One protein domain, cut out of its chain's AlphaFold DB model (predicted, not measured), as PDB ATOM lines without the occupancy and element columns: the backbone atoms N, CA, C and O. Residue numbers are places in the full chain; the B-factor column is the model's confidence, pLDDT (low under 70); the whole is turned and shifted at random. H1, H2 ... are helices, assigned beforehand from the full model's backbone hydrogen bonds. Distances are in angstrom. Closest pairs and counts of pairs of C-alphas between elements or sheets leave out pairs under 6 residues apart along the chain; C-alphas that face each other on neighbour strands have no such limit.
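Overview. This is residues 215 to 234, 242 to 247 and 254 to 326 of the 392 residues of an uncharacterized protein of Roseateles depolymerans (UniProt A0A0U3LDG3). H5 sits in the middle, between H6 crossing H1 at one end, where H2 packs on H1, and H3 and H4 toward the other. The 99 printed residues include six named helices, H1 to H6 in order: all helix, compact, radius of gyration of the C-alphas 13.4 A, spans 39 by 26 by 24 A.

Along the chain. Find C-alpha 309 at (-33.956, 44.049, 27.336); H6, residues 309 to 326, runs 24.1 A from there to C-alpha 326 at (-24.851, 53.225, 6.967), and has a kink of 54 degrees near residue 319. H5 is residues 295 to 307, 18.0 A; H1 215 to 227; H2 242 to 247; H3 255 to 264; H4 267 to 277.

Arrangement. H6 touches H1, about perpendicular at 78 degrees; closest C-alphas, Cys 227 and Ala 312, 6.5 A. H6 touches H3 with residues 310 to 311 alone; C-alphas 258 and 311 are closest, 6.9 A. H5 and H6 touch only at the corner, closest C-alphas 305 and 312, 5.0 A. H4 and H5 form a hairpin, closest C-alphas 272 and 300, 7.1 A. Every O i to N i+4 pair is within hydrogen-bond range in H1, H2, H4 and H5, 12 of 14 in H6, 1 of 6 in H3, beside 3 of 7 O i to N i+3.

Size, cuts and confidence. Cuts leave C-alphas 234 and 242 15.3 A apart, and 247 and 254 13.9 A. The H4 to H5 link is long. Residues 229 to 234 and 262 to 263 are under pLDDT 70.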
ATOM      1  N   ASP A 215     -40.629  52.454  11.930       74.06
ATOM      2  CA  ASP A 215     -39.636  52.706  12.974       74.06
ATOM      3  C   ASP A 215     -39.423  51.473  13.860       74.06
ATOM      4  O   ASP A 215     -38.285  51.159  14.199       74.06
ATOM      5  N   GLU A 216     -40.481  50.734  14.207       76.94
ATOM      6  CA  GLU A 216     -40.337  49.480  14.963       76.94
ATOM      7  C   GLU A 216     -39.632  48.421  14.117       76.94
ATOM      8  O   GLU A 216     -38.688  47.783  14.577       76.94
ATOM      9  N   ASN A 217     -39.995  48.308  12.841       73.31
ATOM     10  CA  ASN A 217     -39.338  47.393  11.919       73.31
ATOM     11  C   ASN A 217     -37.838  47.709  11.731       73.31
ATOM     12  O   ASN A 217     -36.996  46.810  11.684       73.31
ATOM     13  N   ALA A 218     -37.477  48.993  11.673       77.81
ATOM     14  CA  ALA A 218     -36.089  49.441  11.639       77.81
ATOM     15  C   ALA A 218     -35.309  49.050  12.904       77.81
ATOM     16  O   ALA A 218     -34.161  48.603  12.820       77.81
ATOM     17  N   GLN A 219     -35.935  49.190  14.075       84.56
ATOM     18  CA  GLN A 219     -35.345  48.776  15.347       84.56
ATOM     19  C   GLN A 219     -35.166  47.258  15.412       84.56
ATOM     20  O   GLN A 219     -34.112  46.790  15.831       84.56
ATOM     21  N   GLU A 220     -36.133  46.475  14.941       81.12
ATOM     22  CA  GLU A 220     -36.020  45.015  14.899       81.12
ATOM     23  C   GLU A 220     -34.911  44.545  13.949       81.12
ATOM     24  O   GLU A 220     -34.117  43.672  14.307       81.12
ATOM     25  N   HIS A 221     -34.755  45.192  12.790       80.19
ATOM     26  CA  HIS A 221     -33.604  44.967  11.912       80.19
ATOM     27  C   HIS A 221     -32.277  45.246  12.620       80.19
ATOM     28  O   HIS A 221     -31.357  44.424  12.569       80.19
ATOM     29  N   PHE A 222     -32.178  46.378  13.319       87.44
ATOM     30  CA  PHE A 222     -31.003  46.692  14.125       87.44
ATOM     31  C   PHE A 222     -30.736  45.596  15.166       87.44
ATOM     32  O   PHE A 222     -29.616  45.095  15.262       87.44
ATOM     33  N   LEU A 223     -31.751  45.187  15.931       87.25
ATOM     34  CA  LEU A 223     -31.605  44.188  16.992       87.25
ATOM     35  C   LEU A 223     -31.191  42.823  16.431       87.25
ATOM     36  O   LEU A 223     -30.307  42.175  16.992       87.25
ATOM     37  N   LYS A 224     -31.722  42.426  15.275       82.81
ATOM     38  CA  LYS A 224     -31.312  41.207  14.571       82.81
ATOM     39  C   LYS A 224     -29.831  41.230  14.178       82.81
ATOM     40  O   LYS A 224     -29.122  40.253  14.409       82.81
ATOM     41  N   HIS A 225     -29.353  42.324  13.583       85.06
ATOM     42  CA  HIS A 225     -27.982  42.416  13.064       85.06
ATOM     43  C   HIS A 225     -26.934  42.714  14.139       85.06
ATOM     44  O   HIS A 225     -25.809  42.226  14.052       85.06
ATOM     45  N   ILE A 226     -27.286  43.529  15.135       89.06
ATOM     46  CA  ILE A 226     -26.354  44.002  16.160       89.06
ATOM     47  C   ILE A 226     -26.454  43.159  17.420       89.06
ATOM     48  O   ILE A 226     -25.420  42.748  17.944       89.06
ATOM     49  N   CYS A 227     -27.676  42.904  17.893       87.06
ATOM     50  CA  CYS A 227     -27.945  42.242  19.169       87.06
ATOM     51  C   CYS A 227     -28.175  40.737  19.044       87.06
ATOM     52  O   CYS A 227     -28.249  40.082  20.077       87.06
ATOM     53  N   TYR A 228     -28.240  40.184  17.828       77.75
ATOM     54  CA  TYR A 228     -28.445  38.752  17.599       77.75
ATOM     55  C   TYR A 228     -29.727  38.229  18.249       77.75
ATOM     56  O   TYR A 228     -29.777  37.074  18.679       77.75
ATOM     57  N   ASP A 229     -30.760  39.074  18.293       68.38
ATOM     58  CA  ASP A 229     -32.084  38.673  18.750       68.38
ATOM     59  C   ASP A 229     -32.747  37.797  17.678       68.38
ATOM     60  O   ASP A 229     -33.530  38.238  16.838       68.38
ATOM     61  N   PHE A 230     -32.324  36.535  17.635       62.38
ATOM     62  CA  PHE A 230     -32.945  35.512  16.816       62.38
ATOM     63  C   PHE A 230     -33.950  34.755  17.682       62.38
ATOM     64  O   PHE A 230     -33.564  34.180  18.706       62.38
ATOM     65  N   PRO A 231     -35.218  34.647  17.246       51.28
ATOM     66  CA  PRO A 231     -36.133  33.670  17.808       51.28
ATOM     67  C   PRO A 231     -35.460  32.295  17.820       51.28
ATOM     68  O   PRO A 231     -34.846  31.882  16.828       51.28
ATOM     69  N   VAL A 232     -35.566  31.587  18.945       39.81
ATOM     70  CA  VAL A 232     -35.010  30.240  19.125       39.81
ATOM     71  C   VAL A 232     -35.466  29.351  17.959       39.81
ATOM     72  O   VAL A 232     -36.644  29.018  17.856       39.81
ATOM     73  N   GLY A 233     -34.538  28.985  17.068       38.22
ATOM     74  CA  GLY A 233     -34.813  28.177  15.870       38.22
ATOM     75  C   GLY A 233     -34.443  28.823  14.532       38.22
ATOM     76  O   GLY A 233     -34.399  28.114  13.526       38.22
ATOM     77  N   ASN A 234     -34.121  30.120  14.497       45.78
ATOM     78  CA  ASN A 234     -33.593  30.758  13.292       45.78
ATOM     79  C   ASN A 234     -32.105  30.442  13.076       45.78
ATOM     80  O   ASN A 234     -31.321  30.303  14.014       45.78
ATOM     81  N   ALA A 242     -21.744  39.411  11.776       86.44
ATOM     82  CA  ALA A 242     -21.528  40.141  13.034       86.44
ATOM     83  C   ALA A 242     -20.371  41.114  12.929       86.44
ATOM     84  O   ALA A 242     -20.497  42.296  13.233       86.44
ATOM     85  N   ALA A 243     -19.239  40.592  12.456       87.81
ATOM     86  CA  ALA A 243     -18.012  41.351  12.319       87.81
ATOM     87  C   ALA A 243     -18.243  42.538  11.391       87.81
ATOM     88  O   ALA A 243     -17.801  43.644  11.681       87.81
ATOM     89  N   PHE A 244     -18.963  42.312  10.294       90.00
ATOM     90  CA  PHE A 244     -19.318  43.361   9.364       90.00
ATOM     91  C   PHE A 244     -20.142  44.464  10.038       90.00
ATOM     92  O   PHE A 244     -19.714  45.618  10.026       90.00
ATOM     93  N   TRP A 245     -21.276  44.120  10.654       89.25
ATOM     94  CA  TRP A 245     -22.173  45.121  11.223       89.25
ATOM     95  C   TRP A 245     -21.564  45.851  12.411       89.25
ATOM     96  O   TRP A 245     -21.623  47.074  12.459       89.25
ATOM     97  N   TRP A 246     -20.919  45.129  13.328       92.00
ATOM     98  CA  TRP A 246     -20.252  45.731  14.479       92.00
ATOM     99  C   TRP A 246     -19.149  46.702  14.046       92.00
ATOM    100  O   TRP A 246     -19.082  47.815  14.563       92.00
ATOM    101  N   ASN A 247     -18.350  46.344  13.035       91.69
ATOM    102  CA  ASN A 247     -17.346  47.253  12.482       91.69
ATOM    103  C   ASN A 247     -17.976  48.469  11.788       91.69
ATOM    104  O   ASN A 247     -17.472  49.577  11.958       91.69
ATOM    105  N   SER A 254     -18.310  44.259  24.786       90.19
ATOM    106  CA  SER A 254     -17.490  43.752  25.883       90.19
ATOM    107  C   SER A 254     -18.326  43.553  27.138       90.19
ATOM    108  O   SER A 254     -19.390  44.160  27.303       90.19
ATOM    109  N   LEU A 255     -17.843  42.705  28.049       88.44
ATOM    110  CA  LEU A 255     -18.557  42.394  29.290       88.44
ATOM    111  C   LEU A 255     -18.783  43.624  30.171       88.44
ATOM    112  O   LEU A 255     -19.707  43.618  30.980       88.44
ATOM    113  N   GLN A 256     -18.026  44.709  29.985       86.75
ATOM    114  CA  GLN A 256     -18.255  45.964  30.710       86.75
ATOM    115  C   GLN A 256     -19.651  46.553  30.454       86.75
ATOM    116  O   GLN A 256     -20.213  47.179  31.347       86.75
ATOM    117  N   TYR A 257     -20.216  46.342  29.259       81.00
ATOM    118  CA  TYR A 257     -21.571  46.789  28.924       81.00
ATOM    119  C   TYR A 257     -22.631  45.871  29.518       81.00
ATOM    120  O   TYR A 257     -23.757  46.287  29.752       81.00
ATOM    121  N   VAL A 258     -22.255  44.625  29.787       80.31
ATOM    122  CA  VAL A 258     -23.151  43.581  30.264       80.31
ATOM    123  C   VAL A 258     -23.275  43.630  31.783       80.31
ATOM    124  O   VAL A 258     -24.388  43.567  32.295       80.31
ATOM    125  N   LEU A 259     -22.154  43.775  32.502       76.12
ATOM    126  CA  LEU A 259     -22.076  43.685  33.967       76.12
ATOM    127  C   LEU A 259     -23.084  44.546  34.754       76.12
ATOM    128  O   LEU A 259     -23.603  44.056  35.757       76.12
ATOM    129  N   PRO A 260     -23.438  45.777  34.342       81.50
ATOM    130  CA  PRO A 260     -24.471  46.545  35.039       81.50
ATOM    131  C   PRO A 260     -25.831  45.829  35.116       81.50
ATOM    132  O   PRO A 260     -26.621  46.099  36.018       81.50
ATOM    133  N   PHE A 261     -26.089  44.882  34.210       74.25
ATOM    134  CA  PHE A 261     -27.329  44.116  34.120       74.25
ATOM    135  C   PHE A 261     -27.250  42.742  34.821       74.25
ATOM    136  O   PHE A 261     -28.253  42.039  34.923       74.25
ATOM    137  N   THR A 262     -26.088  42.333  35.355       67.06
ATOM    138  CA  THR A 262     -25.824  40.922  35.714       67.06
ATOM    139  C   THR A 262     -26.206  40.500  37.123       67.06
ATOM    140  O   THR A 262     -26.115  39.313  37.432       67.06
ATOM    141  N   TYR A 263     -26.680  41.411  37.975       67.06
ATOM    142  CA  TYR A 263     -27.119  41.066  39.337       67.06
ATOM    143  C   TYR A 263     -28.276  40.050  39.371       67.06
ATOM    144  O   TYR A 263     -28.537  39.456  40.411       67.06
ATOM    145  N   SER A 264     -28.959  39.834  38.239       75.56
ATOM    146  CA  SER A 264     -30.043  38.853  38.074       75.56
ATOM    147  C   SER A 264     -29.768  37.831  36.962       75.56
ATOM    148  O   SER A 264     -30.705  37.292  36.375       75.56
ATOM    149  N   MET A 265     -28.498  37.574  36.623       84.94
ATOM    150  CA  MET A 265     -28.165  36.669  35.519       84.94
ATOM    151  C   MET A 265     -28.552  35.211  35.817       84.94
ATOM    152  O   MET A 265     -28.170  34.684  36.865       84.94
ATOM    153  N   PRO A 266     -29.244  34.517  34.888       89.44
ATOM    154  CA  PRO A 266     -29.489  33.085  35.008       89.44
ATOM    155  C   PRO A 266     -28.185  32.299  35.171       89.44
ATOM    156  O   PRO A 266     -27.202  32.554  34.473       89.44
ATOM    157  N   THR A 267     -28.189  31.284  36.038       89.75
ATOM    158  CA  THR A 267     -27.000  30.465  36.334       89.75
ATOM    159  C   THR A 267     -26.356  29.871  35.081       89.75
ATOM    160  O   THR A 267     -25.134  29.854  34.981       89.75
ATOM    161  N   ALA A 268     -27.156  29.431  34.105       88.94
ATOM    162  CA  ALA A 268     -26.648  28.880  32.849       88.94
ATOM    163  C   ALA A 268     -25.843  29.911  32.034       88.94
ATOM    164  O   ALA A 268     -24.810  29.577  31.460       88.94
ATOM    165  N   LEU A 269     -26.282  31.173  32.026       87.69
ATOM    166  CA  LEU A 269     -25.596  32.247  31.310       87.69
ATOM    167  C   LEU A 269     -24.308  32.650  32.033       87.69
ATOM    168  O   LEU A 269     -23.275  32.831  31.393       87.69
ATOM    169  N   HIS A 270     -24.335  32.666  33.369       88.44
ATOM    170  CA  HIS A 270     -23.139  32.868  34.185       88.44
ATOM    171  C   HIS A 270     -22.088  31.776  33.931       88.44
ATOM    172  O   HIS A 270     -20.921  32.082  33.702       88.44
ATOM    173  N   GLN A 271     -22.505  30.508  33.894       90.44
ATOM    174  CA  GLN A 271     -21.625  29.378  33.585       90.44
ATOM    175  C   GLN A 271     -21.036  29.471  32.172       90.44
ATOM    176  O   GLN A 271     -19.848  29.215  32.000       90.44
ATOM    177  N   GLY A 272     -21.833  29.869  31.175       90.19
ATOM    178  CA  GLY A 272     -21.350  30.083  29.809       90.19
ATOM    179  C   GLY A 272     -20.279  31.175  29.729       90.19
ATOM    180  O   GLY A 272     -19.232  30.971  29.122       90.19
ATOM    181  N   LEU A 273     -20.487  32.302  30.419       90.12
ATOM    182  CA  LEU A 273     -19.484  33.368  30.502       90.12
ATOM    183  C   LEU A 273     -18.208  32.922  31.226       90.12
ATOM    184  O   LEU A 273     -17.114  33.251  30.775       90.12
ATOM    185  N   GLN A 274     -18.324  32.140  32.302       90.50
ATOM    186  CA  GLN A 274     -17.162  31.580  33.000       90.50
ATOM    187  C   GLN A 274     -16.366  30.600  32.135       90.50
ATOM    188  O   GLN A 274     -15.143  30.543  32.250       90.50
ATOM    189  N   GLN A 275     -17.039  29.819  31.289       92.25
ATOM    190  CA  GLN A 275     -16.380  28.886  30.374       92.25
ATOM    191  C   GLN A 275     -15.607  29.627  29.280       92.25
ATOM    192  O   GLN A 275     -14.465  29.263  29.009       92.25
ATOM    193  N   GLU A 276     -16.188  30.683  28.706       91.31
ATOM    194  CA  GLU A 276     -15.562  31.418  27.598       91.31
ATOM    195  C   GLU A 276     -14.524  32.455  28.037       91.31
ATOM    196  O   GLU A 276     -13.492  32.612  27.388       91.31
ATOM    197  N   PHE A 277     -14.764  33.161  29.142       90.06
ATOM    198  CA  PHE A 277     -13.904  34.261  29.597       90.06
ATOM    199  C   PHE A 277     -13.122  33.945  30.881       90.06
ATOM    200  O   PHE A 277     -12.282  34.739  31.307       90.06
ATOM    201  N   GLY A 278     -13.342  32.769  31.473       88.94
ATOM    202  CA  GLY A 278     -12.679  32.308  32.689       88.94
ATOM    203  C   GLY A 278     -13.454  32.619  33.975       88.94
ATOM    204  O   GLY A 278     -14.374  33.433  34.015       88.94
ATOM    205  N   ALA A 279     -13.050  31.969  35.071       81.81
ATOM    206  CA  ALA A 279     -13.763  32.014  36.355       81.81
ATOM    207  C   ALA A 279     -13.875  33.418  36.985       81.81
ATOM    208  O   ALA A 279     -14.778  33.639  37.784       81.81
ATOM    209  N   ASN A 280     -12.993  34.351  36.608       79.81
ATOM    210  CA  ASN A 280     -12.928  35.718  37.140       79.81
ATOM    211  C   ASN A 280     -13.296  36.775  36.082       79.81
ATOM    212  O   ASN A 280     -12.767  37.889  36.116       79.81
ATOM    213  N   TYR A 281     -14.144  36.428  35.107       83.81
ATOM    214  CA  TYR A 281     -14.516  37.326  34.004       83.81
ATOM    215  C   TYR A 281     -15.105  38.673  34.479       83.81
ATOM    216  O   TYR A 281     -15.071  39.677  33.767       83.81
ATOM    217  N   ASP A 282     -15.655  38.703  35.691       80.25
ATOM    218  CA  ASP A 282     -16.262  39.855  36.353       80.25
ATOM    219  C   ASP A 282     -15.234  40.821  36.971       80.25
ATOM    220  O   ASP A 282     -15.557  41.977  37.243       80.25
ATOM    221  N   THR A 283     -13.983  40.390  37.145       81.38
ATOM    222  CA  THR A 283     -12.908  41.206  37.741       81.38
ATOM    223  C   THR A 283     -12.190  42.122  36.744       81.38
ATOM    224  O   THR A 283     -11.622  43.137  37.149       81.38
ATOM    225  N   ALA A 284     -12.231  41.805  35.444       76.94
ATOM    226  CA  ALA A 284     -11.616  42.594  34.368       76.94
ATOM    227  C   ALA A 284     -12.520  42.701  33.116       76.94
ATOM    228  O   ALA A 284     -12.075  42.458  31.992       76.94
ATOM    229  N   PRO A 285     -13.791  43.110  33.268       78.50
ATOM    230  CA  PRO A 285     -14.819  43.014  32.225       78.50
ATOM    231  C   PRO A 285     -14.516  43.819  30.955       78.50
ATOM    232  O   PRO A 285     -14.949  43.447  29.868       78.50
ATOM    233  N   ALA A 286     -13.754  44.910  31.074       77.19
ATOM    234  CA  ALA A 286     -13.335  45.734  29.941       77.19
ATOM    235  C   ALA A 286     -12.352  45.010  29.003       77.19
ATOM    236  O   ALA A 286     -12.291  45.329  27.819       77.19
ATOM    237  N   GLY A 287     -11.597  44.032  29.519       79.62
ATOM    238  CA  GLY A 287     -10.668  43.217  28.732       79.62
ATOM    239  C   GLY A 287     -11.333  42.049  28.002       79.62
ATOM    240  O   GLY A 287     -10.695  41.410  27.168       79.62
ATOM    241  N   HIS A 288     -12.604  41.768  28.294       88.62
ATOM    242  CA  HIS A 288     -13.351  40.656  27.718       88.62
ATOM    243  C   HIS A 288     -14.275  41.162  26.611       88.62
ATOM    244  O   HIS A 288     -15.429  41.522  26.853       88.62
ATOM    245  N   VAL A 289     -13.728  41.229  25.400       91.88
ATOM    246  CA  VAL A 289     -14.439  41.600  24.170       91.88
ATOM    247  C   VAL A 289     -15.001  40.337  23.519       91.88
ATOM    248  O   VAL A 289     -14.298  39.332  23.434       91.88
ATOM    249  N   PHE A 290     -16.252  40.389  23.063       90.88
ATOM    250  CA  PHE A 290     -16.855  39.303  22.293       90.88
ATOM    251  C   PHE A 290     -16.264  39.283  20.879       90.88
ATOM    252  O   PHE A 290     -16.279  40.293  20.177       90.88
ATOM    253  N   ASP A 291     -15.760  38.127  20.452       89.12
ATOM    254  CA  ASP A 291     -15.253  37.908  19.101       89.12
ATOM    255  C   ASP A 291     -16.420  37.626  18.138       89.12
ATOM    256  O   ASP A 291     -17.077  36.585  18.264       89.12
ATOM    257  N   PRO A 292     -16.666  38.495  17.136       86.19
ATOM    258  CA  PRO A 292     -17.726  38.283  16.154       86.19
ATOM    259  C   PRO A 292     -17.521  37.062  15.248       86.19
ATOM    260  O   PRO A 292     -18.408  36.726  14.466       86.19
ATOM    261  N   ASN A 293     -16.358  36.412  15.294       84.44
ATOM    262  CA  ASN A 293     -16.078  35.191  14.541       84.44
ATOM    263  C   ASN A 293     -16.211  33.926  15.401       84.44
ATOM    264  O   ASN A 293     -16.155  32.816  14.867       84.44
ATOM    265  N   ASN A 294     -16.418  34.068  16.714       86.38
ATOM    266  CA  ASN A 294     -16.635  32.952  17.625       86.38
ATOM    267  C   ASN A 294     -18.141  32.735  17.840       86.38
ATOM    268  O   ASN A 294     -18.815  33.504  18.524       86.38
ATOM    269  N   ALA A 295     -18.671  31.643  17.282       83.25
ATOM    270  CA  ALA A 295     -20.094  31.314  17.353       83.25
ATOM    271  C   ALA A 295     -20.622  31.145  18.790       83.25
ATOM    272  O   ALA A 295     -21.778  31.475  19.053       83.25
ATOM    273  N   VAL A 296     -19.794  30.659  19.724       85.56
ATOM    274  CA  VAL A 296     -20.194  30.516  21.132       85.56
ATOM    275  C   VAL A 296     -20.344  31.890  21.771       85.56
ATOM    276  O   VAL A 296     -21.365  32.170  22.393       85.56
ATOM    277  N   GLN A 297     -19.371  32.777  21.556       88.31
ATOM    278  CA  GLN A 297     -19.422  34.140  22.082       88.31
ATOM    279  C   GLN A 297     -20.566  34.954  21.464       88.31
ATOM    280  O   GLN A 297     -21.254  35.664  22.193       88.31
ATOM    281  N   LEU A 298     -20.847  34.792  20.167       85.50
ATOM    282  CA  LEU A 298     -22.032  35.373  19.527       85.50
ATOM    283  C   LEU A 298     -23.338  34.876  20.153       85.50
ATOM    284  O   LEU A 298     -24.215  35.678  20.464       85.50
ATOM    285  N   GLY A 299     -23.460  33.563  20.373       84.62
ATOM    286  CA  GLY A 299     -24.632  32.981  21.027       84.62
ATOM    287  C   GLY A 299     -24.806  33.476  22.464       84.62
ATOM    288  O   GLY A 299     -25.920  33.768  22.889       84.62
ATOM    289  N   LEU A 300     -23.709  33.628  23.212       88.19
ATOM    290  CA  LEU A 300     -23.738  34.212  24.554       88.19
ATOM    291  C   LEU A 300     -24.159  35.680  24.524       88.19
ATOM    292  O   LEU A 300     -24.975  36.083  25.348       88.19
ATOM    293  N   PHE A 301     -23.644  36.463  23.577       89.38
ATOM    294  CA  PHE A 301     -24.019  37.863  23.423       89.38
ATOM    295  C   PHE A 301     -25.508  38.021  23.087       89.38
ATOM    296  O   PHE A 301     -26.193  38.776  23.772       89.38
ATOM    297  N   GLY A 302     -26.028  37.237  22.135       87.69
ATOM    298  CA  GLY A 302     -27.462  37.205  21.818       87.69
ATOM    299  C   GLY A 302     -28.332  36.766  23.002       87.69
ATOM    300  O   GLY A 302     -29.365  37.357  23.297       87.69
ATOM    301  N   ASN A 303     -27.883  35.777  23.778       87.62
ATOM    302  CA  ASN A 303     -28.593  35.387  24.998       87.62
ATOM    303  C   ASN A 303     -28.608  36.509  26.046       87.62
ATOM    304  O   ASN A 303     -29.590  36.642  26.777       87.62
ATOM    305  N   LEU A 304     -27.544  37.309  26.150       88.88
ATOM    306  CA  LEU A 304     -27.472  38.433  27.084       88.88
ATOM    307  C   LEU A 304     -28.427  39.561  26.697       88.88
ATOM    308  O   LEU A 304     -29.164  40.037  27.557       88.88
ATOM    309  N   THR A 305     -28.441  39.970  25.431       89.19
ATOM    310  CA  THR A 305     -29.353  41.007  24.924       89.19
ATOM    311  C   THR A 305     -30.816  40.577  25.053       89.19
ATOM    312  O   THR A 305     -31.641  41.383  25.479       89.19
ATOM    313  N   ASN A 306     -31.119  39.292  24.839       86.38
ATOM    314  CA  ASN A 306     -32.469  38.740  25.004       86.38
ATOM    315  C   ASN A 306     -32.885  38.591  26.475       86.38
ATOM    316  O   ASN A 306     -34.043  38.809  26.832       86.38
ATOM    317  N   THR A 307     -31.947  38.228  27.355       87.38
ATOM    318  CA  THR A 307     -32.210  38.104  28.802       87.38
ATOM    319  C   THR A 307     -32.378  39.470  29.461       87.38
ATOM    320  O   THR A 307     -33.139  39.612  30.419       87.38
ATOM    321  N   PHE A 308     -31.676  40.485  28.957       88.62
ATOM    322  CA  PHE A 308     -31.663  41.831  29.513       88.62
ATOM    323  C   PHE A 308     -32.122  42.852  28.466       88.62
ATOM    324  O   PHE A 308     -31.286  43.517  27.856       88.62
ATOM    325  N   PRO A 309     -33.440  43.081  28.306       86.88
ATOM    326  CA  PRO A 309     -33.956  44.049  27.336       86.88
ATOM    327  C   PRO A 309     -33.394  45.468  27.517       86.88
ATOM    328  O   PRO A 309     -33.240  46.207  26.550       86.88
ATOM    329  N   GLY A 310     -33.025  45.847  28.748       89.00
ATOM    330  CA  GLY A 310     -32.348  47.118  29.026       89.00
ATOM    331  C   GLY A 310     -30.960  47.243  28.380       89.00
ATOM    332  O   GLY A 310     -30.572  48.348  28.016       89.00
ATOM    333  N   LEU A 311     -30.237  46.130  28.193       89.62
ATOM    334  CA  LEU A 311     -28.969  46.094  27.459       89.62
ATOM    335  C   LEU A 311     -29.210  46.317  25.963       89.62
ATOM    336  O   LEU A 311     -28.553  47.161  25.361       89.62
ATOM    337  N   ALA A 312     -30.173  45.600  25.377       89.69
ATOM    338  CA  ALA A 312     -30.549  45.777  23.976       89.69
ATOM    339  C   ALA A 312     -31.004  47.221  23.691       89.69
ATOM    340  O   ALA A 312     -30.555  47.831  22.723       89.69
ATOM    341  N   ALA A 313     -31.815  47.803  24.581       90.44
ATOM    342  CA  ALA A 313     -32.260  49.191  24.484       90.44
ATOM    343  C   ALA A 313     -31.106  50.206  24.608       90.44
ATOM    344  O   ALA A 313     -31.082  51.192  23.874       90.44
ATOM    345  N   ASP A 314     -30.136  49.987  25.503       91.00
ATOM    346  CA  ASP A 314     -28.950  50.852  25.613       91.00
ATOM    347  C   ASP A 314     -28.084  50.793  24.344       91.00
ATOM    348  O   ASP A 314     -27.634  51.831  23.857       91.00
ATOM    349  N   ILE A 315     -27.900  49.604  23.760       92.38
ATOM    350  CA  ILE A 315     -27.174  49.432  22.491       92.38
ATOM    351  C   ILE A 315     -27.920  50.132  21.346       92.38
ATOM    352  O   ILE A 315     -27.305  50.898  20.601       92.38
ATOM    353  N   LEU A 316     -29.237  49.925  21.234       92.00
ATOM    354  CA  LEU A 316     -30.089  50.601  20.254       92.00
ATOM    355  C   LEU A 316     -29.923  52.124  20.351       92.00
ATOM    356  O   LEU A 316     -29.525  52.762  19.381       92.00
ATOM    357  N   ASN A 317     -30.115  52.703  21.537       92.81
ATOM    358  CA  ASN A 317     -30.044  54.153  21.745       92.81
ATOM    359  C   ASN A 317     -28.690  54.773  21.367       92.81
ATOM    360  O   ASN A 317     -28.629  55.953  21.032       92.81
ATOM    361  N   ARG A 318     -27.594  54.008  21.444       93.06
ATOM    362  CA  ARG A 318     -26.246  54.505  21.129       93.06
ATOM    363  C   ARG A 318     -25.887  54.408  19.656       93.06
ATOM    364  O   ARG A 318     -25.127  55.246  19.177       93.06
ATOM    365  N   TYR A 319     -26.364  53.376  18.967       94.00
ATOM    366  CA  TYR A 319     -25.850  53.018  17.644       94.00
ATOM    367  C   TYR A 319     -26.901  53.010  16.535       94.00
ATOM    368  O   TYR A 319     -26.529  52.866  15.370       94.00
ATOM    369  N   TYR A 320     -28.184  53.178  16.860       89.81
ATOM    370  CA  TYR A 320     -29.269  53.153  15.881       89.81
ATOM    371  C   TYR A 320     -29.072  54.187  14.767       89.81
ATOM    372  O   TYR A 320     -29.095  53.823  13.596       89.81
ATOM    373  N   ASP A 321     -28.771  55.444  15.102       86.50
ATOM    374  CA  ASP A 321     -28.568  56.493  14.092       86.50
ATOM    375  C   ASP A 321     -27.406  56.168  13.142       86.50
ATOM    376  O   ASP A 321     -27.525  56.340  11.929       86.50
ATOM    377  N   THR A 322     -26.295  55.646  13.671       90.38
ATOM    378  CA  THR A 322     -25.135  55.230  12.867       90.38
ATOM    379  C   THR A 322     -25.485  54.059  11.952       90.38
ATOM    380  O   THR A 322     -25.138  54.075  10.771       90.38
ATOM    381  N   TYR A 323     -26.205  53.061  12.472       89.50
ATOM    382  CA  TYR A 323     -26.703  51.934  11.684       89.50
ATOM    383  C   TYR A 323     -27.611  52.409  10.546       89.50
ATOM    384  O   TYR A 323     -27.425  52.003   9.401       89.50
ATOM    385  N   MET A 324     -28.550  53.310  10.838       84.31
ATOM    386  CA  MET A 324     -29.480  53.850   9.850       84.31
ATOM    387  C   MET A 324     -28.767  54.662   8.772       84.31
ATOM    388  O   MET A 324     -29.093  54.533   7.592       84.31
ATOM    389  N   GLN A 325     -27.770  55.467   9.143       83.94
ATOM    390  CA  GLN A 325     -26.957  56.214   8.184       83.94
ATOM    391  C   GLN A 325     -26.170  55.286   7.254       83.94
ATOM    392  O   GLN A 325     -26.164  55.520   6.043       83.94
ATOM    393  N   ASP A 326     -25.549  54.225   7.784       86.31
ATOM    394  CA  ASP A 326     -24.851  53.225   6.967       86.31
ATOM    395  C   ASP A 326     -25.844  52.486   6.054       86.31
ATOM    396  O   ASP A 326     -25.643  52.447   4.843       86.31
TER     397      ASP A 326